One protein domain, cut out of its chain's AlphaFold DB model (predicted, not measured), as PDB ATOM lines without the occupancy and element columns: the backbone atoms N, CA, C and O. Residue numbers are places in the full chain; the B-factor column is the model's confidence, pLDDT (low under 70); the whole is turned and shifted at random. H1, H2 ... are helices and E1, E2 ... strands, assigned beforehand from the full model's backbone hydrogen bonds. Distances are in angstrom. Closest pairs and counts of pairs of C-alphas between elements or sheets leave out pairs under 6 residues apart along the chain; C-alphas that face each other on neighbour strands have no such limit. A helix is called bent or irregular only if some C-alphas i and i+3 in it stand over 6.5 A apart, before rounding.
ATOM      1  N   CYS A 108     129.785 146.147 130.416       97.94
ATOM      2  CA  CYS A 108     128.714 145.162 130.406       97.94
ATOM      3  C   CYS A 108     128.353 144.651 131.810       97.94
ATOM      4  O   CYS A 108     127.209 144.277 132.054       97.94
ATOM      5  N   CYS A 109     129.316 144.618 132.738       97.81
ATOM      6  CA  CYS A 109     129.085 144.267 134.141       97.81
ATOM      7  C   CYS A 109     128.432 145.426 134.897       97.81
ATOM      8  O   CYS A 109     127.537 145.189 135.706       97.81
ATOM      9  N   VAL A 110     128.828 146.667 134.600       97.12
ATOM     10  CA  VAL A 110     128.204 147.870 135.165       97.12
ATOM     11  C   VAL A 110     126.752 148.000 134.693       97.12
ATOM     12  O   VAL A 110     125.861 148.191 135.519       97.12
ATOM     13  N   ASP A 111     126.492 147.825 133.394       96.94
ATOM     14  CA  ASP A 111     125.143 147.827 132.812       96.94
ATOM     15  C   ASP A 111     124.257 146.755 133.449       96.94
ATOM     16  O   ASP A 111     123.120 147.019 133.847       96.94
ATOM     17  N   PHE A 112     124.787 145.535 133.558       96.31
ATOM     18  CA  PHE A 112     124.086 144.414 134.171       96.31
ATOM     19  C   PHE A 112     123.721 144.708 135.629       96.31
ATOM     20  O   PHE A 112     122.563 144.554 136.012       96.31
ATOM     21  N   PHE A 113     124.681 145.187 136.426       93.69
ATOM     22  CA  PHE A 113     124.437 145.531 137.824       93.69
ATOM     23  C   PHE A 113     123.414 146.664 137.963       93.69
ATOM     24  O   PHE A 113     122.519 146.575 138.799       93.69
ATOM     25  N   GLY A 114     123.493 147.696 137.117       92.38
ATOM     26  CA  GLY A 114     122.535 148.802 137.120       92.38
ATOM     27  C   GLY A 114     121.107 148.366 136.773       92.38
ATOM     28  O   GLY A 114     120.152 148.896 137.340       92.38
ATOM     29  N   LYS A 115     120.944 147.382 135.876       93.12
ATOM     30  CA  LYS A 115     119.640 146.764 135.578       93.12
ATOM     31  C   LYS A 115     119.136 145.924 136.747       93.12
ATOM     32  O   LYS A 115     117.988 146.081 137.147       93.12
ATOM     33  N   TRP A 116     119.998 145.080 137.314       92.00
ATOM     34  CA  TRP A 116     119.670 144.256 138.477       92.00
ATOM     35  C   TRP A 116     119.238 145.106 139.680       92.00
ATOM     36  O   TRP A 116     118.221 144.828 140.304       92.00
ATOM     37  N   GLU A 117     119.954 146.193 139.970       88.69
ATOM     38  CA  GLU A 117     119.661 147.067 141.108       88.69
ATOM     39  C   GLU A 117     118.289 147.758 141.014       88.69
ATOM     40  O   GLU A 117     117.664 148.017 142.047       88.69
ATOM     41  N   LYS A 118     117.828 148.042 139.789       88.19
ATOM     42  CA  LYS A 118     116.524 148.659 139.503       88.19
ATOM     43  C   LYS A 118     115.380 147.646 139.369       88.19
ATOM     44  O   LYS A 118     114.226 148.058 139.404       88.19
ATOM     45  N   GLY A 119     115.694 146.369 139.155       86.25
ATOM     46  CA  GLY A 119     114.723 145.306 138.904       86.25
ATOM     47  C   GLY A 119     114.295 144.555 140.164       86.25
ATOM     48  O   GLY A 119     114.410 145.054 141.285       86.25
ATOM     49  N   ASP A 120     113.809 143.327 139.962       71.75
ATOM     50  CA  ASP A 120     113.540 142.395 141.054       71.75
ATOM     51  C   ASP A 120     114.864 141.996 141.722       71.75
ATOM     52  O   ASP A 120     115.753 141.403 141.101       71.75
ATOM     53  N   LYS A 121     115.010 142.366 142.997       76.50
ATOM     54  CA  LYS A 121     116.254 142.261 143.774       76.50
ATOM     55  C   LYS A 121     116.481 140.845 144.302       76.50
ATOM     56  O   LYS A 121     116.904 140.663 145.444       76.50
ATOM     57  N   ASN A 122     116.235 139.843 143.463       79.81
ATOM     58  CA  ASN A 122     116.728 138.491 143.698       79.81
ATOM     59  C   ASN A 122     118.251 138.527 143.892       79.81
ATOM     60  O   ASN A 122     118.917 139.461 143.442       79.81
ATOM     61  N   SER A 123     118.822 137.519 144.558       89.31
ATOM     62  CA  SER A 123     120.275 137.442 144.768       89.31
ATOM     63  C   SER A 123     121.047 137.744 143.477       89.31
ATOM     64  O   SER A 123     120.786 137.145 142.430       89.31
ATOM     65  N   LEU A 124     122.041 138.635 143.558       92.38
ATOM     66  CA  LEU A 124     122.899 138.970 142.418       92.38
ATOM     67  C   LEU A 124     123.580 137.721 141.840       92.38
ATOM     68  O   LEU A 124     123.791 137.636 140.636       92.38
ATOM     69  N   ILE A 125     123.877 136.720 142.671       94.12
ATOM     70  CA  ILE A 125     124.456 135.447 142.224       94.12
ATOM     71  C   ILE A 125     123.479 134.682 141.323       94.12
ATOM     72  O   ILE A 125     123.895 134.150 140.295       94.12
ATOM     73  N   LYS A 126     122.176 134.673 141.653       93.69
ATOM     74  CA  LYS A 126     121.137 134.068 140.798       93.69
ATOM     75  C   LYS A 126     121.045 134.789 139.461       93.69
ATOM     76  O   LYS A 126     121.074 134.127 138.432       93.69
ATOM     77  N   ALA A 127     121.039 136.120 139.477       94.25
ATOM     78  CA  ALA A 127     121.004 136.905 138.247       94.25
ATOM     79  C   ALA A 127     122.224 136.605 137.348       94.25
ATOM     80  O   ALA A 127     122.079 136.415 136.141       94.25
ATOM     81  N   VAL A 128     123.432 136.513 137.923       95.56
ATOM     82  CA  VAL A 128     124.654 136.149 137.176       95.56
ATOM     83  C   VAL A 128     124.560 134.733 136.606       95.56
ATOM     84  O   VAL A 128     124.962 134.496 135.465       95.56
ATOM     85  N   LEU A 129     124.017 133.790 137.376       94.44
ATOM     86  CA  LEU A 129     123.806 132.420 136.925       94.44
ATOM     87  C   LEU A 129     122.780 132.335 135.787       94.44
ATOM     88  O   LEU A 129     123.002 131.604 134.826       94.44
ATOM     89  N   GLU A 130     121.676 133.073 135.870       93.56
ATOM     90  CA  GLU A 130     120.646 133.133 134.825       93.56
ATOM     91  C   GLU A 130     121.193 133.702 133.511       93.56
ATOM     92  O   GLU A 130     120.841 133.219 132.437       93.56
ATOM     93  N   ALA A 131     122.116 134.662 133.598       94.56
ATOM     94  CA  ALA A 131     122.861 135.202 132.462       94.56
ATOM     95  C   ALA A 131     124.028 134.301 131.993       94.56
ATOM     96  O   ALA A 131     124.795 134.674 131.101       94.56
ATOM     97  N   SER A 132     124.213 133.125 132.597       94.31
ATOM     98  CA  SER A 132     125.264 132.162 132.255       94.31
ATOM     99  C   SER A 132     124.696 130.949 131.514       94.31
ATOM    100  O   SER A 132     123.539 130.569 131.682       94.31
ATOM    101  N   TYR A 133     125.522 130.291 130.693       84.50
ATOM    102  CA  TYR A 133     125.117 129.051 130.031       84.50
ATOM    103  C   TYR A 133     124.930 127.919 131.049       84.50
ATOM    104  O   TYR A 133     125.813 127.637 131.861       84.50
ATOM    105  N   LYS A 134     123.780 127.240 130.985       80.19
ATOM    106  CA  LYS A 134     123.477 126.070 131.823       80.19
ATOM    107  C   LYS A 134     124.243 124.831 131.333       80.19
ATOM    108  O   LYS A 134     124.539 124.703 130.150       80.19
ATOM    109  N   GLY A 135     124.521 123.889 132.238       71.94
ATOM    110  CA  GLY A 135     125.082 122.571 131.886       71.94
ATOM    111  C   GLY A 135     126.581 122.557 131.546       71.94
ATOM    112  O   GLY A 135     127.076 121.623 130.906       71.94
ATOM    113  N   THR A 136     127.325 123.578 131.964       83.38
ATOM    114  CA  THR A 136     128.780 123.675 131.790       83.38
ATOM    115  C   THR A 136     129.458 124.070 133.098       83.38
ATOM    116  O   THR A 136     128.793 124.516 134.030       83.38
ATOM    117  N   PHE A 137     130.772 123.870 133.164       91.75
ATOM    118  CA  PHE A 137     131.596 124.324 134.274       91.75
ATOM    119  C   PHE A 137     131.862 125.822 134.197       91.75
ATOM    120  O   PHE A 137     131.902 126.405 133.109       91.75
ATOM    121  N   PHE A 138     132.043 126.426 135.367       94.94
ATOM    122  CA  PHE A 138     132.437 127.822 135.518       94.94
ATOM    123  C   PHE A 138     133.902 127.898 135.946       94.94
ATOM    124  O   PHE A 138     134.380 127.061 136.714       94.94
ATOM    125  N   ASP A 139     134.623 128.906 135.467       96.31
ATOM    126  CA  ASP A 139     135.999 129.142 135.902       96.31
ATOM    127  C   ASP A 139     136.000 129.634 137.360       96.31
ATOM    128  O   ASP A 139     135.305 130.592 137.709       96.31
ATOM    129  N   PHE A 140     136.772 128.983 138.232       96.50
ATOM    130  CA  PHE A 140     136.852 129.346 139.649       96.50
ATOM    131  C   PHE A 140     137.287 130.797 139.894       96.50
ATOM    132  O   PHE A 140     136.922 131.385 140.913       96.50
ATOM    133  N   LYS A 141     138.054 131.405 138.980       97.44
ATOM    134  CA  LYS A 141     138.581 132.765 139.159       97.44
ATOM    135  C   LYS A 141     137.475 133.823 139.156       97.44
ATOM    136  O   LYS A 141     137.652 134.897 139.731       97.44
ATOM    137  N   VAL A 142     136.322 133.518 138.554       97.19
ATOM    138  CA  VAL A 142     135.136 134.390 138.552       97.19
ATOM    139  C   VAL A 142     134.090 133.988 139.596       97.19
ATOM    140  O   VAL A 142     133.003 134.570 139.628       97.19
ATOM    141  N   ASN A 143     134.400 133.019 140.466       96.31
ATOM    142  CA  ASN A 143     133.533 132.656 141.580       96.31
ATOM    143  C   ASN A 143     133.369 133.852 142.530       96.31
ATOM    144  O   ASN A 143     134.326 134.321 143.143       96.31
ATOM    145  N   ASN A 144     132.137 134.344 142.638       94.56
ATOM    146  CA  ASN A 144     131.765 135.548 143.374       94.56
ATOM    147  C   ASN A 144     130.799 135.269 144.538       94.56
ATOM    148  O   ASN A 144     130.269 136.218 145.117       94.56
ATOM    149  N   VAL A 145     130.564 134.001 144.903       94.56
ATOM    150  CA  VAL A 145     129.610 133.627 145.969       94.56
ATOM    151  C   VAL A 145     129.988 134.259 147.310       94.56
ATOM    152  O   VAL A 145     129.118 134.725 148.045       94.56
ATOM    153  N   LEU A 146     131.289 134.341 147.596       92.25
ATOM    154  CA  LEU A 146     131.841 134.924 148.823       92.25
ATOM    155  C   LEU A 146     132.076 136.446 148.717       92.25
ATOM    156  O   LEU A 146     132.573 137.065 149.654       92.25
ATOM    157  N   ASN A 147     131.696 137.082 147.600       91.75
ATOM    158  CA  ASN A 147     131.765 138.535 147.446       91.75
ATOM    159  C   ASN A 147     130.488 139.189 147.996       91.75
ATOM    160  O   ASN A 147     129.461 139.250 147.319       91.75
ATOM    161  N   PHE A 148     130.491 139.620 149.256       86.19
ATOM    162  CA  PHE A 148     129.287 140.158 149.907       86.19
ATOM    163  C   PHE A 148     129.107 141.675 149.760       86.19
ATOM    164  O   PHE A 148     127.980 142.160 149.828       86.19
ATOM    165  N   TYR A 149     130.184 142.435 149.546       79.12
ATOM    166  CA  TYR A 149     130.204 143.893 149.736       79.12
ATOM    167  C   TYR A 149     129.161 144.652 148.908       79.12
ATOM    168  O   TYR A 149     128.519 145.562 149.420       79.12
ATOM    169  N   SER A 150     128.938 144.249 147.653       75.56
ATOM    170  CA  SER A 150     127.958 144.906 146.773       75.56
ATOM    171  C   SER A 150     126.494 144.538 147.076       75.56
ATOM    172  O   SER A 150     125.569 145.191 146.583       75.56
ATOM    173  N   ARG A 151     126.277 143.490 147.885       82.62
ATOM    174  CA  ARG A 151     124.964 142.899 148.185       82.62
ATOM    175  C   ARG A 151     124.416 143.335 149.546       82.62
ATOM    176  O   ARG A 151     123.209 143.305 149.758       82.62
ATOM    177  N   ILE A 152     125.267 143.807 150.456       84.50
ATOM    178  CA  ILE A 152     124.873 144.233 151.806       84.50
ATOM    179  C   ILE A 152     124.301 145.656 151.770       84.50
ATOM    180  O   ILE A 152     124.991 146.636 152.041       84.50
ATOM    181  N   LYS A 153     123.021 145.771 151.404       81.38
ATOM    182  CA  LYS A 153     122.337 147.069 151.261       81.38
ATOM    183  C   LYS A 153     121.404 147.423 152.421       81.38
ATOM    184  O   LYS A 153     121.059 148.588 152.577       81.38
ATOM    185  N   SER A 154     120.999 146.445 153.234       85.38
ATOM    186  CA  SER A 154     120.092 146.636 154.372       85.38
ATOM    187  C   SER A 154     120.779 146.343 155.704       85.38
ATOM    188  O   SER A 154     121.787 145.637 155.755       85.38
ATOM    189  N   GLU A 155     120.209 146.860 156.792       85.75
ATOM    190  CA  GLU A 155     120.724 146.624 158.144       85.75
ATOM    191  C   GLU A 155     120.691 145.132 158.517       85.75
ATOM    192  O   GLU A 155     121.675 144.605 159.028       85.75
ATOM    193  N   ASP A 156     119.625 144.411 158.149       88.06
ATOM    194  CA  ASP A 156     119.533 142.949 158.310       88.06
ATOM    195  C   ASP A 156     120.695 142.213 157.616       88.06
ATOM    196  O   ASP A 156     121.353 141.362 158.219       88.06
ATOM    197  N   LEU A 157     121.021 142.580 156.371       87.88
ATOM    198  CA  LEU A 157     122.144 141.971 155.655       87.88
ATOM    199  C   LEU A 157     123.492 142.324 156.299       87.88
ATOM    200  O   LEU A 157     124.395 141.488 156.295       87.88
ATOM    201  N   LYS A 158     123.637 143.516 156.898       88.00
ATOM    202  CA  LYS A 158     124.835 143.872 157.681       88.00
ATOM    203  C   LYS A 158     124.958 142.989 158.924       88.00
ATOM    204  O   LYS A 158     126.047 142.476 159.187       88.00
ATOM    205  N   PHE A 159     123.863 142.749 159.646       88.56
ATOM    206  CA  PHE A 159     123.847 141.848 160.805       88.56
ATOM    207  C   PHE A 159     124.158 140.397 160.421       88.56
ATOM    208  O   PHE A 159     124.956 139.737 161.097       88.56
ATOM    209  N   LYS A 160     123.601 139.907 159.307       90.19
ATOM    210  CA  LYS A 160     123.932 138.587 158.747       90.19
ATOM    211  C   LYS A 160     125.404 138.505 158.357       90.19
ATOM    212  O   LYS A 160     126.085 137.559 158.734       90.19
ATOM    213  N   HIS A 161     125.946 139.522 157.701       90.25
ATOM    214  CA  HIS A 161     127.366 139.556 157.364       90.25
ATOM    215  C   HIS A 161     128.270 139.520 158.604       90.25
ATOM    216  O   HIS A 161     129.215 138.733 158.662       90.25
ATOM    217  N   ALA A 162     127.948 140.307 159.635       88.75
ATOM    218  CA  ALA A 162     128.671 140.280 160.905       88.75
ATOM    219  C   ALA A 162     128.595 138.896 161.576       88.75
ATOM    220  O   ALA A 162     129.602 138.377 162.059       88.75
ATOM    221  N   SER A 163     127.420 138.264 161.547       90.81
ATOM    222  CA  SER A 163     127.208 136.906 162.062       90.81
ATOM    223  C   SER A 163     128.006 135.859 161.283       90.81
ATOM    224  O   SER A 163     128.603 134.971 161.889       90.81
ATOM    225  N   PHE A 164     128.074 135.977 159.954       91.25
ATOM    226  CA  PHE A 164     128.886 135.113 159.099       91.25
ATOM    227  C   PHE A 164     130.371 135.203 159.464       91.25
ATOM    228  O   PHE A 164     131.014 134.172 159.668       91.25
ATOM    229  N   PHE A 165     130.908 136.417 159.624       88.81
ATOM    230  CA  PHE A 165     132.293 136.605 160.059       88.81
ATOM    231  C   PHE A 165     132.547 136.032 161.451       88.81
ATOM    232  O   PHE A 165     133.548 135.349 161.649       88.81
ATOM    233  N   LYS A 166     131.628 136.252 162.401       90.69
ATOM    234  CA  LYS A 166     131.730 135.686 163.752       90.69
ATOM    235  C   LYS A 166     131.746 134.156 163.722       90.69
ATOM    236  O   LYS A 166     132.577 133.552 164.385       90.69
ATOM    237  N   LYS A 167     130.872 133.526 162.928       89.81
ATOM    238  CA  LYS A 167     130.807 132.062 162.773       89.81
ATOM    239  C   LYS A 167     132.091 131.473 162.181       89.81
ATOM    240  O   LYS A 167     132.429 130.333 162.472       89.81
ATOM    241  N   ASN A 168     132.790 132.238 161.346       90.94
ATOM    242  CA  ASN A 168     133.980 131.787 160.628       90.94
ATOM    243  C   ASN A 168     135.292 132.357 161.187       90.94
ATOM    244  O   ASN A 168     136.334 132.210 160.548       90.94
ATOM    245  N   SER A 169     135.270 132.999 162.362       89.12
ATOM    246  CA  SER A 169     136.423 133.731 162.903       89.12
ATOM    247  C   SER A 169     137.668 132.868 163.068       89.12
ATOM    248  O   SER A 169     138.774 133.340 162.822       89.12
ATOM    249  N   ASP A 170     137.500 131.603 163.451       88.31
ATOM    250  CA  ASP A 170     138.629 130.696 163.668       88.31
ATOM    251  C   ASP A 170     139.310 130.326 162.352       88.31
ATOM    252  O   ASP A 170     140.535 130.303 162.275       88.31
ATOM    253  N   PHE A 171     138.546 130.164 161.272       86.31
ATOM    254  CA  PHE A 171     139.114 129.946 159.944       86.31
ATOM    255  C   PHE A 171     139.902 131.166 159.453       86.31
ATOM    256  O   PHE A 171     141.012 131.007 158.945       86.31
ATOM    257  N   PHE A 172     139.389 132.381 159.675       80.06
ATOM    258  CA  PHE A 172     140.136 133.606 159.373       80.06
ATOM    259  C   PHE A 172     141.432 133.707 160.187       80.06
ATOM    260  O   PHE A 172     142.472 134.065 159.639       80.06
ATOM    261  N   ARG A 173     141.398 133.351 161.479       80.19
ATOM    262  CA  ARG A 173     142.593 133.313 162.343       80.19
ATOM    263  C   ARG A 173     143.632 132.303 161.857       80.19
ATOM    264  O   ARG A 173     144.822 132.576 161.954       80.19
ATOM    265  N   LEU A 174     143.192 131.186 161.278       78.50
ATOM    266  CA  LEU A 174     144.055 130.193 160.626       78.50
ATOM    267  C   LEU A 174     144.555 130.640 159.237       78.50
ATOM    268  O   LEU A 174     145.190 129.865 158.518       78.50
ATOM    269  N   GLY A 175     144.282 131.887 158.841       70.25
ATOM    270  CA  GLY A 175     144.730 132.459 157.576       70.25
ATOM    271  C   GLY A 175     143.977 131.918 156.365       70.25
ATOM    272  O   GLY A 175     144.531 131.910 155.261       70.25
ATOM    273  N   LEU A 176     142.747 131.422 156.553       75.31
ATOM    274  CA  LEU A 176     141.848 131.158 155.437       75.31
ATOM    275  C   LEU A 176     141.244 132.474 154.962       75.31
ATOM    276  O   LEU A 176     140.585 133.199 155.704       75.31
ATOM    277  N   ASP A 177     141.503 132.755 153.696       77.94
ATOM    278  CA  ASP A 177     141.069 133.948 153.004       77.94
ATOM    279  C   ASP A 177     139.999 133.556 151.985       77.94
ATOM    280  O   ASP A 177     140.225 132.723 151.105       77.94
ATOM    281  N   PHE A 178     138.814 134.130 152.161       84.00
ATOM    282  CA  PHE A 178     137.612 133.798 151.405       84.00
ATOM    283  C   PHE A 178     137.312 134.802 150.296       84.00
ATOM    284  O   PHE A 178     136.267 134.694 149.655       84.00
ATOM    285  N   GLU A 179     138.166 135.807 150.086       89.25
ATOM    286  CA  GLU A 179     137.889 136.784 149.042       89.25
ATOM    287  C   GLU A 179     138.053 136.142 147.650       89.25
ATOM    288  O   GLU A 179     138.957 135.326 147.422       89.25
ATOM    289  N   PRO A 180     137.205 136.531 146.683       93.88
ATOM    290  CA  PRO A 180     137.323 136.071 145.304       93.88
ATOM    291  C   PRO A 180     138.612 136.590 144.648       93.88
ATOM    292  O   PRO A 180     139.203 137.575 145.095       93.88
ATOM    293  N   PHE A 181     139.016 135.999 143.520       96.19
ATOM    294  CA  PHE A 181     140.051 136.608 142.672       96.19
ATOM    295  C   PHE A 181     139.539 137.871 141.977       96.19
ATOM    296  O   PHE A 181     140.231 138.882 141.955       96.19
ATOM    297  N   LEU A 182     138.313 137.842 141.454       96.75
ATOM    298  CA  LEU A 182     137.689 138.994 140.813       96.75
ATOM    299  C   LEU A 182     137.048 139.935 141.860       96.75
ATOM    300  O   LEU A 182     136.122 139.507 142.554       96.75
ATOM    301  N   PRO A 183     137.465 141.211 141.977       94.69
ATOM    302  CA  PRO A 183     136.935 142.124 142.996       94.69
ATOM    303  C   PRO A 183     135.556 142.726 142.659       94.69
ATOM    304  O   PRO A 183     135.047 143.567 143.394       94.69
ATOM    305  N   TRP A 184     134.911 142.300 141.571       95.69
ATOM    306  CA  TRP A 184     133.541 142.690 141.209       95.69
ATOM    307  C   TRP A 184     132.694 141.470 140.840       95.69
ATOM    308  O   TRP A 184     133.202 140.361 140.673       95.69
ATOM    309  N   HIS A 185     131.382 141.668 140.696       95.88
ATOM    310  CA  HIS A 185     130.489 140.634 140.176       95.88
ATOM    311  C   HIS A 185     130.471 140.692 138.642       95.88
ATOM    312  O   HIS A 185     130.169 141.753 138.087       95.88
ATOM    313  N   PRO A 186     130.784 139.595 137.934       97.44
ATOM    314  CA  PRO A 186     130.697 139.580 136.482       97.44
ATOM    315  C   PRO A 186     129.223 139.586 136.046       97.44
ATOM    316  O   PRO A 186     128.379 139.076 136.772       97.44
ATOM    317  N   CYS A 187     128.892 140.090 134.852       97.25
ATOM    318  CA  CYS A 187     127.523 139.985 134.309       97.25
ATOM    319  C   CYS A 187     127.105 138.548 133.958       97.25
ATOM    320  O   CYS A 187     125.932 138.283 133.735       97.25
ATOM    321  N   SER A 188     128.072 137.640 133.852       97.38
ATOM    322  CA  SER A 188     127.914 136.222 133.536       97.38
ATOM    323  C   SER A 188     129.217 135.517 133.904       97.38
ATOM    324  O   SER A 188     130.291 136.110 133.751       97.38
ATOM    325  N   TYR A 189     129.172 134.247 134.303       97.38
ATOM    326  CA  TYR A 189     130.384 133.443 134.508       97.38
ATOM    327  C   TYR A 189     131.190 133.218 133.214       97.38
ATOM    328  O   TYR A 189     132.342 132.802 133.275       97.38
ATOM    329  N   PHE A 190     130.629 133.576 132.050       96.69
ATOM    330  CA  PHE A 190     131.298 133.561 130.742       96.69
ATOM    331  C   PHE A 190     131.702 134.948 130.232       96.69
ATOM    332  O   PHE A 190     132.094 135.102 129.072       96.69
ATOM    333  N   CYS A 191     131.602 135.988 131.063       97.88
ATOM    334  CA  CYS A 191     131.993 137.335 130.668       97.88
ATOM    335  C   CYS A 191     133.489 137.377 130.309       97.88
ATOM    336  O   CYS A 191     134.348 137.367 131.190       97.88
ATOM    337  N   LYS A 218     141.847 126.194 145.579       92.62
ATOM    338  CA  LYS A 218     141.194 125.026 146.187       92.62
ATOM    339  C   LYS A 218     139.781 125.349 146.683       92.62
ATOM    340  O   LYS A 218     138.846 124.602 146.409       92.62
ATOM    341  N   LEU A 219     139.612 126.475 147.374       92.94
ATOM    342  CA  LEU A 219     138.308 126.891 147.885       92.94
ATOM    343  C   LEU A 219     137.323 127.255 146.764       92.94
ATOM    344  O   LEU A 219     136.201 126.764 146.734       92.94
ATOM    345  N   LEU A 220     137.736 128.121 145.841       94.75
ATOM    346  CA  LEU A 220     136.863 128.718 144.830       94.75
ATOM    347  C   LEU A 220     136.563 127.774 143.660       94.75
ATOM    348  O   LEU A 220     135.578 127.994 142.954       94.75
ATOM    349  N   SER A 221     137.383 126.739 143.451       94.88
ATOM    350  CA  SER A 221     137.126 125.662 142.479       94.88
ATOM    351  C   SER A 221     136.211 124.568 143.020       94.88
ATOM    352  O   SER A 221     135.773 123.712 142.259       94.88
ATOM    353  N   SER A 222     135.895 124.594 144.317       93.94
ATOM    354  CA  SER A 222     134.998 123.611 144.911       93.94
ATOM    355  C   SER A 222     133.551 123.830 144.432       93.94
ATOM    356  O   SER A 222     133.111 124.980 144.313       93.94
ATOM    357  N   PRO A 223     132.770 122.762 144.188       92.44
ATOM    358  CA  PRO A 223     131.362 122.878 143.816       92.44
ATOM    359  C   PRO A 223     130.550 123.550 144.923       92.44
ATOM    360  O   PRO A 223     130.754 123.262 146.103       92.44
ATOM    361  N   ILE A 224     129.593 124.406 144.559       93.31
ATOM    362  CA  ILE A 224     128.761 125.118 145.537       93.31
ATOM    363  C   ILE A 224     127.295 124.766 145.330       93.31
ATOM    364  O   ILE A 224     126.773 124.880 144.226       93.31
ATOM    365  N   LEU A 225     126.609 124.382 146.400       91.25
ATOM    366  CA  LEU A 225     125.150 124.365 146.436       91.25
ATOM    367  C   LEU A 225     124.681 125.724 146.931       91.25
ATOM    368  O   LEU A 225     124.925 126.072 148.080       91.25
ATOM    369  N   PHE A 226     124.039 126.498 146.067       93.06
ATOM    370  CA  PHE A 226     123.651 127.876 146.332       93.06
ATOM    371  C   PHE A 226     122.131 128.025 146.357       93.06
ATOM    372  O   PHE A 226     121.451 127.622 145.414       93.06
ATOM    373  N   LYS A 227     121.598 128.644 147.408       90.94
ATOM    374  CA  LYS A 227     120.178 128.995 147.524       90.94
ATOM    375  C   LYS A 227     119.989 130.497 147.685       90.94
ATOM    376  O   LYS A 227     119.086 131.050 147.059       90.94
ATOM    377  N   ASP A 228     120.841 131.156 148.466       90.81
ATOM    378  CA  ASP A 228     120.836 132.610 148.640       90.81
ATOM    379  C   ASP A 228     122.183 133.136 149.170       90.81
ATOM    380  O   ASP A 228     123.086 132.363 149.477       90.81
ATOM    381  N   ASP A 229     122.326 134.456 149.314       88.69
ATOM    382  CA  ASP A 229     123.581 135.133 149.650       88.69
ATOM    383  C   ASP A 229     124.268 134.571 150.906       88.69
ATOM    384  O   ASP A 229     125.485 134.395 150.911       88.69
ATOM    385  N   PHE A 230     123.493 134.216 151.934       89.81
ATOM    386  CA  PHE A 230     123.982 133.596 153.172       89.81
ATOM    387  C   PHE A 230     123.535 132.137 153.346       89.81
ATOM    388  O   PHE A 230     123.721 131.576 154.428       89.81
ATOM    389  N   ASP A 231     122.969 131.530 152.301       91.06
ATOM    390  CA  ASP A 231     122.436 130.168 152.298       91.06
ATOM    391  C   ASP A 231     123.066 129.350 151.157       91.06
ATOM    392  O   ASP A 231     122.604 129.349 150.010       91.06
ATOM    393  N   TRP A 232     124.198 128.716 151.464       92.31
ATOM    394  CA  TRP A 232     124.983 127.923 150.518       92.31
ATOM    395  C   TRP A 232     125.897 126.910 151.224       92.31
ATOM    396  O   TRP A 232     126.179 127.036 152.417       92.31
ATOM    397  N   PHE A 233     126.407 125.925 150.484       90.50
ATOM    398  CA  PHE A 233     127.396 124.949 150.955       90.50
ATOM    399  C   PHE A 233     128.519 124.782 149.936       90.50
ATOM    400  O   PHE A 233     128.242 124.558 148.759       90.50
ATOM    401  N   ILE A 234     129.771 124.845 150.388       92.12
ATOM    402  CA  ILE A 234     130.935 124.499 149.564       92.12
ATOM    403  C   ILE A 234     131.207 123.017 149.756       92.12
ATOM    404  O   ILE A 234     131.441 122.574 150.875       92.12
ATOM    405  N   ILE A 235     131.157 122.236 148.689       89.62
ATOM    406  CA  ILE A 235     131.296 120.786 148.776       89.62
ATOM    407  C   ILE A 235     132.771 120.413 148.693       89.62
ATOM    408  O   ILE A 235     133.464 120.824 147.767       89.62
ATOM    409  N   ASN A 236     133.245 119.599 149.638       89.06
ATOM    410  CA  ASN A 236     134.560 118.977 149.537       89.06
ATOM    411  C   ASN A 236     134.508 117.891 148.464       89.06
ATOM    412  O   ASN A 236     134.145 116.749 148.754       89.06
ATOM    413  N   GLY A 237     134.797 118.254 147.222       87.50
ATOM    414  CA  GLY A 237     134.640 117.345 146.104       87.50
ATOM    415  C   GLY A 237     134.940 117.979 144.761       87.50
ATOM    416  O   GLY A 237     135.332 119.137 144.672       87.50
ATOM    417  N   ASN A 238     134.716 117.196 143.713       85.12
ATOM    418  CA  ASN A 238     134.888 117.619 142.332       85.12
ATOM    419  C   ASN A 238     133.573 117.470 141.575       85.12
ATOM    420  O   ASN A 238     132.791 116.546 141.823       85.12
ATOM    421  N   VAL A 239     133.354 118.356 140.611       84.31
ATOM    422  CA  VAL A 239     132.297 118.182 139.617       84.31
ATOM    423  C   VAL A 239     132.771 117.259 138.502       84.31
ATOM    424  O   VAL A 239     133.878 117.396 137.989       84.31
ATOM    425  N   LYS A 240     131.916 116.314 138.109       84.25
ATOM    426  CA  LYS A 240     132.080 115.508 136.898       84.25
ATOM    427  C   LYS A 240     130.953 115.824 135.933       84.25
ATOM    428  O   LYS A 240     129.804 115.991 136.339       84.25
ATOM    429  N   LYS A 241     131.283 115.888 134.648       81.06
ATOM    430  CA  LYS A 241     130.302 116.020 133.575       81.06
ATOM    431  C   LYS A 241     130.236 114.696 132.835       81.06
ATOM    432  O   LYS A 241     131.201 114.313 132.182       81.06
ATOM    433  N   ASN A 242     129.097 114.025 132.944       79.50
ATOM    434  CA  ASN A 242     128.794 112.815 132.197       79.50
ATOM    435  C   ASN A 242     127.703 113.178 131.186       79.50
ATOM    436  O   ASN A 242     126.558 113.432 131.561       79.50
ATOM    437  N   ASN A 243     128.052 113.243 129.901       81.62
ATOM    438  CA  ASN A 243     127.148 113.697 128.840       81.62
ATOM    439  C   ASN A 243     126.549 115.093 129.138       81.62
ATOM    440  O   ASN A 243     127.273 116.088 129.224       81.62
ATOM    441  N   LYS A 244     125.219 115.173 129.278       73.69
ATOM    442  CA  LYS A 244     124.465 116.401 129.582       73.69
ATOM    443  C   LYS A 244     124.250 116.627 131.084       73.69
ATOM    444  O   LYS A 244     123.655 117.636 131.454       73.69
ATOM    445  N   GLU A 245     124.732 115.730 131.942       77.56
ATOM    446  CA  GLU A 245     124.534 115.803 133.389       77.56
ATOM    447  C   GLU A 245     125.815 116.206 134.121       77.56
ATOM    448  O   GLU A 245     126.913 115.739 133.815       77.56
ATOM    449  N   ILE A 246     125.659 117.081 135.115       78.44
ATOM    450  CA  ILE A 246     126.720 117.446 136.053       78.44
ATOM    451  C   ILE A 246     126.420 116.757 137.380       78.44
ATOM    452  O   ILE A 246     125.352 116.957 137.959       78.44
ATOM    453  N   SER A 247     127.376 115.972 137.866       78.31
ATOM    454  CA  SER A 247     127.339 115.330 139.175       78.31
ATOM    455  C   SER A 247     128.465 115.852 140.062       78.31
ATOM    456  O   SER A 247     129.476 116.368 139.582       78.31
ATOM    457  N   VAL A 248     128.283 115.739 141.377       79.00
ATOM    458  CA  VAL A 248     129.299 116.092 142.372       79.00
ATOM    459  C   VAL A 248     129.741 114.818 143.070       79.00
ATOM    460  O   VAL A 248     128.915 114.089 143.615       79.00
ATOM    461  N   LEU A 249     131.046 114.560 143.070       79.12
ATOM    462  CA  LEU A 249     131.659 113.534 143.906       79.12
ATOM    463  C   LEU A 249     132.329 114.234 145.080       79.12
ATOM    464  O   LEU A 249     133.358 114.883 144.894       79.12
ATOM    465  N   GLY A 250     131.746 114.123 146.272       77.06
ATOM    466  CA  GLY A 250     132.267 114.786 147.461       77.06
ATOM    467  C   GLY A 250     131.957 114.043 148.753       77.06
ATOM    468  O   GLY A 250     131.100 113.163 148.786       77.06
ATOM    469  N   SER A 251     132.688 114.399 149.808       73.06
ATOM    470  CA  SER A 251     132.662 113.717 151.110       73.06
ATOM    471  C   SER A 251     132.236 114.613 152.278       73.06
ATOM    472  O   SER A 251     132.276 114.178 153.426       73.06
ATOM    473  N   GLY A 252     131.811 115.855 152.024       82.56
ATOM    474  CA  GLY A 252     131.358 116.766 153.078       82.56
ATOM    475  C   GLY A 252     131.293 118.226 152.642       82.56
ATOM    476  O   GLY A 252     131.287 118.529 151.449       82.56
ATOM    477  N   VAL A 253     131.260 119.132 153.623       86.31
ATOM    478  CA  VAL A 253     131.211 120.588 153.418       86.31
ATOM    479  C   VAL A 253     132.518 121.228 153.892       86.31
ATOM    480  O   VAL A 253     133.001 120.914 154.979       86.31
ATOM    481  N   LEU A 254     133.089 122.116 153.080       88.94
ATOM    482  CA  LEU A 254     134.278 122.903 153.404       88.94
ATOM    483  C   LEU A 254     133.901 124.224 154.092       88.94
ATOM    484  O   LEU A 254     132.849 124.792 153.791       88.94
ATOM    485  N   PRO A 255     134.767 124.757 154.975       89.31
ATOM    486  CA  PRO A 255     134.669 126.146 155.397       89.31
ATOM    487  C   PRO A 255     134.983 127.111 154.230       89.31
ATOM    488  O   PRO A 255     135.726 126.730 153.324       89.31
ATOM    489  N   PRO A 256     134.491 128.366 154.263       91.44
ATOM    490  CA  PRO A 256     133.648 128.940 155.308       91.44
ATOM    491  C   PRO A 256     132.251 128.326 155.351       91.44
ATOM    492  O   PRO A 256     131.723 127.857 154.352       91.44
ATOM    493  N   LEU A 257     131.636 128.355 156.528       89.44
ATOM    494  CA  LEU A 257     130.269 127.911 156.744       89.44
ATOM    495  C   LEU A 257     129.312 129.090 156.552       89.44
ATOM    496  O   LEU A 257     129.443 130.119 157.222       89.44
ATOM    497  N   SER A 258     128.321 128.931 155.678       89.81
ATOM    498  CA  SER A 258     127.242 129.908 155.501       89.81
ATOM    499  C   SER A 258     126.363 130.026 156.757       89.81
ATOM    500  O   SER A 258     126.549 129.303 157.743       89.81
ATOM    501  N   LEU A 259     125.386 130.937 156.751       86.44
ATOM    502  CA  LEU A 259     124.388 131.039 157.823       86.44
ATOM    503  C   LEU A 259     123.178 130.128 157.607       86.44
ATOM    504  O   LEU A 259     122.234 130.216 158.392       86.44
ATOM    505  N   ALA A 260     123.214 129.250 156.599       79.31
ATOM    506  CA  ALA A 260     122.195 128.232 156.387       79.31
ATOM    507  C   ALA A 260     121.899 127.515 157.715       79.31
ATOM    508  O   ALA A 260     122.784 126.895 158.316       79.31
ATOM    509  N   GLN A 261     120.664 127.643 158.202       63.06
ATOM    510  CA  GLN A 261     120.233 127.055 159.477       63.06
ATOM    511  C   GLN A 261     119.725 125.614 159.323       63.06
ATOM    512  O   GLN A 261     119.232 125.008 160.276       63.06
ATOM    513  N   ASP A 262     119.833 125.040 158.131       58.22
ATOM    514  CA  ASP A 262     118.964 123.935 157.774       58.22
ATOM    515  C   ASP A 262     119.404 122.576 158.335       58.22
ATOM    516  O   ASP A 262     120.585 122.219 158.412       58.22
ATOM    517  N   ARG A 263     118.387 121.743 158.605       57.56
ATOM    518  CA  ARG A 263     118.479 120.273 158.720       57.56
ATOM    519  C   ARG A 263     119.374 119.655 157.639       57.56
ATOM    520  O   ARG A 263     119.982 118.620 157.895       57.56
ATOM    521  N   VAL A 264     119.463 120.285 156.465       59.75
ATOM    522  CA  VAL A 264     120.354 119.928 155.355       59.75
ATOM    523  C   VAL A 264     121.818 119.894 155.793       59.75
ATOM    524  O   VAL A 264     122.482 118.893 155.547       59.75
ATOM    525  N   PHE A 265     122.302 120.910 156.517       61.38
ATOM    526  CA  PHE A 265     123.672 120.928 157.037       61.38
ATOM    527  C   PHE A 265     123.880 119.824 158.075       61.38
ATOM    528  O   PHE A 265     124.851 119.086 157.988       61.38
ATOM    529  N   LYS A 266     122.926 119.639 159.005       65.19
ATOM    530  CA  LYS A 266     122.982 118.562 160.014       65.19
ATOM    531  C   LYS A 266     122.963 117.156 159.400       65.19
ATOM    532  O   LYS A 266     123.532 116.245 159.993       65.19
ATOM    533  N   LYS A 267     122.289 116.957 158.261       61.84
ATOM    534  CA  LYS A 267     122.306 115.693 157.504       61.84
ATOM    535  C   LYS A 267     123.624 115.533 156.742       61.84
ATOM    536  O   LYS A 267     124.291 114.520 156.904       61.84
ATOM    537  N   ALA A 268     124.042 116.564 156.007       57.66
ATOM    538  CA  ALA A 268     125.280 116.572 155.229       57.66
ATOM    539  C   ALA A 268     126.551 116.439 156.091       57.66
ATOM    540  O   ALA A 268     127.539 115.877 155.631       57.66
ATOM    541  N   SER A 269     126.536 116.927 157.338       56.28
ATOM    542  CA  SER A 269     127.665 116.853 158.272       56.28
ATOM    543  C   SER A 269     127.773 115.516 159.017       56.28
ATOM    544  O   SER A 269     128.800 115.259 159.636       56.28
ATOM    545  N   LYS A 270     126.733 114.668 158.997       56.75
ATOM    546  CA  LYS A 270     126.681 113.364 159.693       56.75
ATOM    547  C   LYS A 270     127.070 112.191 158.780       56.75
ATOM    548  O   LYS A 270     126.458 111.131 158.836       56.75
ATOM    549  N   SER A 271     128.091 112.369 157.940       48.94
ATOM    550  CA  SER A 271     128.703 111.326 157.083       48.94
ATOM    551  C   SER A 271     127.845 110.711 155.961       48.94
ATOM    552  O   SER A 271     128.372 109.949 155.157       48.94
ATOM    553  N   GLU A 272     126.591 111.124 155.791       53.03
ATOM    554  CA  GLU A 272     125.813 110.860 154.576       53.03
ATOM    555  C   GLU A 272     125.518 112.184 153.875       53.03
ATOM    556  O   GLU A 272     124.408 112.715 153.934       53.03
ATOM    557  N   PHE A 273     126.528 112.752 153.204       56.78
ATOM    558  CA  PHE A 273     126.227 113.751 152.184       56.78
ATOM    559  C   PHE A 273     125.251 113.084 151.206       56.78
ATOM    560  O   PHE A 273     125.614 112.038 150.653       56.78
ATOM    561  N   PRO A 274     124.016 113.598 151.026       56.75
ATOM    562  CA  PRO A 274     123.048 112.939 150.169       56.75
ATOM    563  C   PRO A 274     123.673 112.772 148.786       56.75
ATOM    564  O   PRO A 274     123.919 113.756 148.090       56.75
ATOM    565  N   LYS A 275     123.966 111.523 148.397       59.06
ATOM    566  CA  LYS A 275     124.476 111.214 147.052       59.06
ATOM    567  C   LYS A 275     123.472 111.652 145.983       59.06
ATOM    568  O   LYS A 275     123.845 111.909 144.843       59.06
ATOM    569  N   ASP A 276     122.201 111.756 146.370       65.44
ATOM    570  CA  ASP A 276     121.119 112.216 145.524       65.44
ATOM    571  C   ASP A 276     120.987 113.751 145.530       65.44
ATOM    572  O   ASP A 276     120.438 114.363 146.453       65.44
ATOM    573  N   LEU A 277     121.435 114.377 144.438       66.81
ATOM    574  CA  LEU A 277     121.246 115.807 144.178       66.81
ATOM    575  C   LEU A 277     119.762 116.217 144.092       66.81
ATOM    576  O   LEU A 277     119.452 117.401 144.231       66.81
ATOM    577  N   ASN A 278     118.826 115.278 143.902       67.50
ATOM    578  CA  ASN A 278     117.396 115.588 143.872       67.50
ATOM    579  C   ASN A 278     116.865 116.061 145.228       67.50
ATOM    580  O   ASN A 278     115.906 116.834 145.256       67.50
ATOM    581  N   PHE A 279     117.501 115.680 146.343       66.81
ATOM    582  CA  PHE A 279     117.185 116.250 147.655       66.81
ATOM    583  C   PHE A 279     117.398 117.771 147.655       66.81
ATOM    584  O   PHE A 279     116.501 118.533 148.007       66.81
ATOM    585  N   PHE A 280     118.549 118.224 147.161       71.62
ATOM    586  CA  PHE A 280     118.885 119.646 147.092       71.62
ATOM    587  C   PHE A 280     118.000 120.414 146.104       71.62
ATOM    588  O   PHE A 280     117.629 121.554 146.384       71.62
ATOM    589  N   LYS A 281     117.586 119.778 144.998       73.31
ATOM    590  CA  LYS A 281     116.609 120.367 144.067       73.31
ATOM    591  C   LYS A 281     115.255 120.626 144.737       73.31
ATOM    592  O   LYS A 281     114.679 121.688 144.517       73.31
ATOM    593  N   LYS A 282     114.762 119.699 145.572       77.69
ATOM    594  CA  LYS A 282     113.512 119.890 146.341       77.69
ATOM    595  C   LYS A 282     113.616 121.075 147.303       77.69
ATOM    596  O   LYS A 282     112.677 121.854 147.417       77.69
ATOM    597  N   GLU A 283     114.789 121.258 147.900       78.12
ATOM    598  CA  GLU A 283     115.110 122.383 148.787       78.12
ATOM    599  C   GLU A 283     115.496 123.673 148.032       78.12
ATOM    600  O   GLU A 283     115.939 124.647 148.641       78.12
ATOM    601  N   LYS A 284     115.319 123.706 146.701       86.69
ATOM    602  CA  LYS A 284     115.601 124.856 145.821       86.69
ATOM    603  C   LYS A 284     117.068 125.313 145.813       86.69
ATOM    604  O   LYS A 284     117.347 126.461 145.468       86.69
ATOM    605  N   TYR A 285     118.010 124.434 146.153       87.50
ATOM    606  CA  TYR A 285     119.434 124.700 145.948       87.50
ATOM    607  C   TYR A 285     119.809 124.475 144.485       87.50
ATOM    608  O   TYR A 285     119.348 123.539 143.828       87.50
ATOM    609  N   ILE A 286     120.705 125.325 143.998       90.62
ATOM    610  CA  ILE A 286     121.247 125.285 142.649       90.62
ATOM    611  C   ILE A 286     122.725 124.918 142.733       90.62
ATOM    612  O   ILE A 286     123.478 125.512 143.502       90.62
ATOM    613  N   LEU A 287     123.150 123.939 141.938       90.75
ATOM    614  CA  LEU A 287     124.562 123.599 141.821       90.75
ATOM    615  C   LEU A 287     125.282 124.647 140.962       90.75
ATOM    616  O   LEU A 287     124.922 124.849 139.803       90.75
ATOM    617  N   LEU A 288     126.322 125.260 141.520       93.38
ATOM    618  CA  LEU A 288     127.305 126.083 140.823       93.38
ATOM    619  C   LEU A 288     128.575 125.244 140.614       93.38
ATOM    620  O   LEU A 288     129.336 125.025 141.567       93.38
ATOM    621  N   PRO A 289     128.801 124.723 139.399       92.31
ATOM    622  CA  PRO A 289     129.871 123.779 139.140       92.31
ATOM    623  C   PRO A 289     131.164 124.502 138.743       92.31
ATOM    624  O   PRO A 289     131.581 124.473 137.583       92.31
ATOM    625  N   PHE A 290     131.785 125.189 139.704       92.50
ATOM    626  CA  PHE A 290     133.112 125.764 139.496       92.50
ATOM    627  C   PHE A 290     134.159 124.663 139.289       92.50
ATOM    628  O   PHE A 290     134.016 123.548 139.788       92.50
ATOM    629  N   SER A 291     135.191 124.979 138.514       87.62
ATOM    630  CA  SER A 291     136.306 124.085 138.191       87.62
ATOM    631  C   SER A 291     137.599 124.889 138.101       87.62
ATOM    632  O   SER A 291     137.547 126.083 137.786       87.62
ATOM    633  N   GLY A 292     138.740 124.256 138.385       81.56
ATOM    634  CA  GLY A 292     140.072 124.861 138.293       81.56
ATOM    635  C   GLY A 292     141.145 123.887 137.849       81.56
ATOM    636  O   GLY A 292     140.797 122.726 137.554       81.56
TER     637      GLY A 292
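Overview. This is residues 108 to 191 and 218 to 292 of the 292 residues of an uncharacterized protein of Elusimicrobia bacterium (UniProt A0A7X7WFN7). The picture is one strongly curled sheet of four strands, E3, E2, E1 and E4, bent like part of a barrel, with short helices H2, H5 and H6 grazing it. H1 lies farther out beyond H2, and H3 with H4 lies off the sheet, reached by the long loop of residues 131 to 154. The printed part has 159 residues, with six named helices and four named strands in the order H1 H2 H3 H4 E1 E2 E3 H5 H6 E4; the sheet is antiparallel, the class is mixed, and under half of the residues are in named elements. The whole is compact, with a radius of gyration of the C-alphas of 15.4 A, and spans 42 by 40 by 30 A.

Arrangement. Start with H1, residues 108 to 118, and H2, residues 124 to 130: they are close but not clearly touching, their closest C-alphas being Trp 116 and Leu 124 at 7.3 A, at a steep tilt of 66 degrees, opposite ways. H3, residues 155 to 167, and H4, residues 169 to 173, meet only through their link and are not on the sheet. After the cut, E1, residues 224 to 228, E2, residues 231 to 242, and E3, residues 245 to 254, form a meander, each strand the antiparallel neighbour of the one before; E1 and E2 are a hairpin, as are E2 and E3. Look for N 233 and O 225 at 2.8 A, and N 240 and O 247 at 2.9 A. E2 bends by 84 degrees at residue 236, and E3 by 83 degrees at residue 251. E4, residues 286 to 288, is an edge strand antiparallel to E1, with N 226 and O 286 at 2.8 A. H2 only grazes the sheet; its closest C-alpha pair with E1 is Ile 125 and Asp 228, 7.9 A. H5, residues 263 to 268, and H6, residues 277 to 282, also only graze it; the closest C-alphas of H5 and E3 are Ala 268 and Gly 252, 6.5 A, and those of H6 and E4 are Phe 280 and Ile 286, 7.6 A. In each of the six helices, every O i to N i+4 pair is within hydrogen-bond range.

Along the chain. Find C-alpha 108 at (128.714, 145.162, 130.406), where H1 begins its 15.6 A. H3 is 18.3 A long, E2 27.3 A and E3 23.4 A. E4 ends at C-alpha 288, (127.305, 126.083, 140.823).

Size, cuts and confidence. The C-alphas of Glu 155 and Asn 243, the two farthest apart, are 44.5 A apart. Residues 192 to 217 are not printed, and C-alphas 191 and 218 are 21.8 A apart across the cut. The link from H2 to H3 is long, with 24 residues. Confidence is low, under 70, at residues 261 to 279.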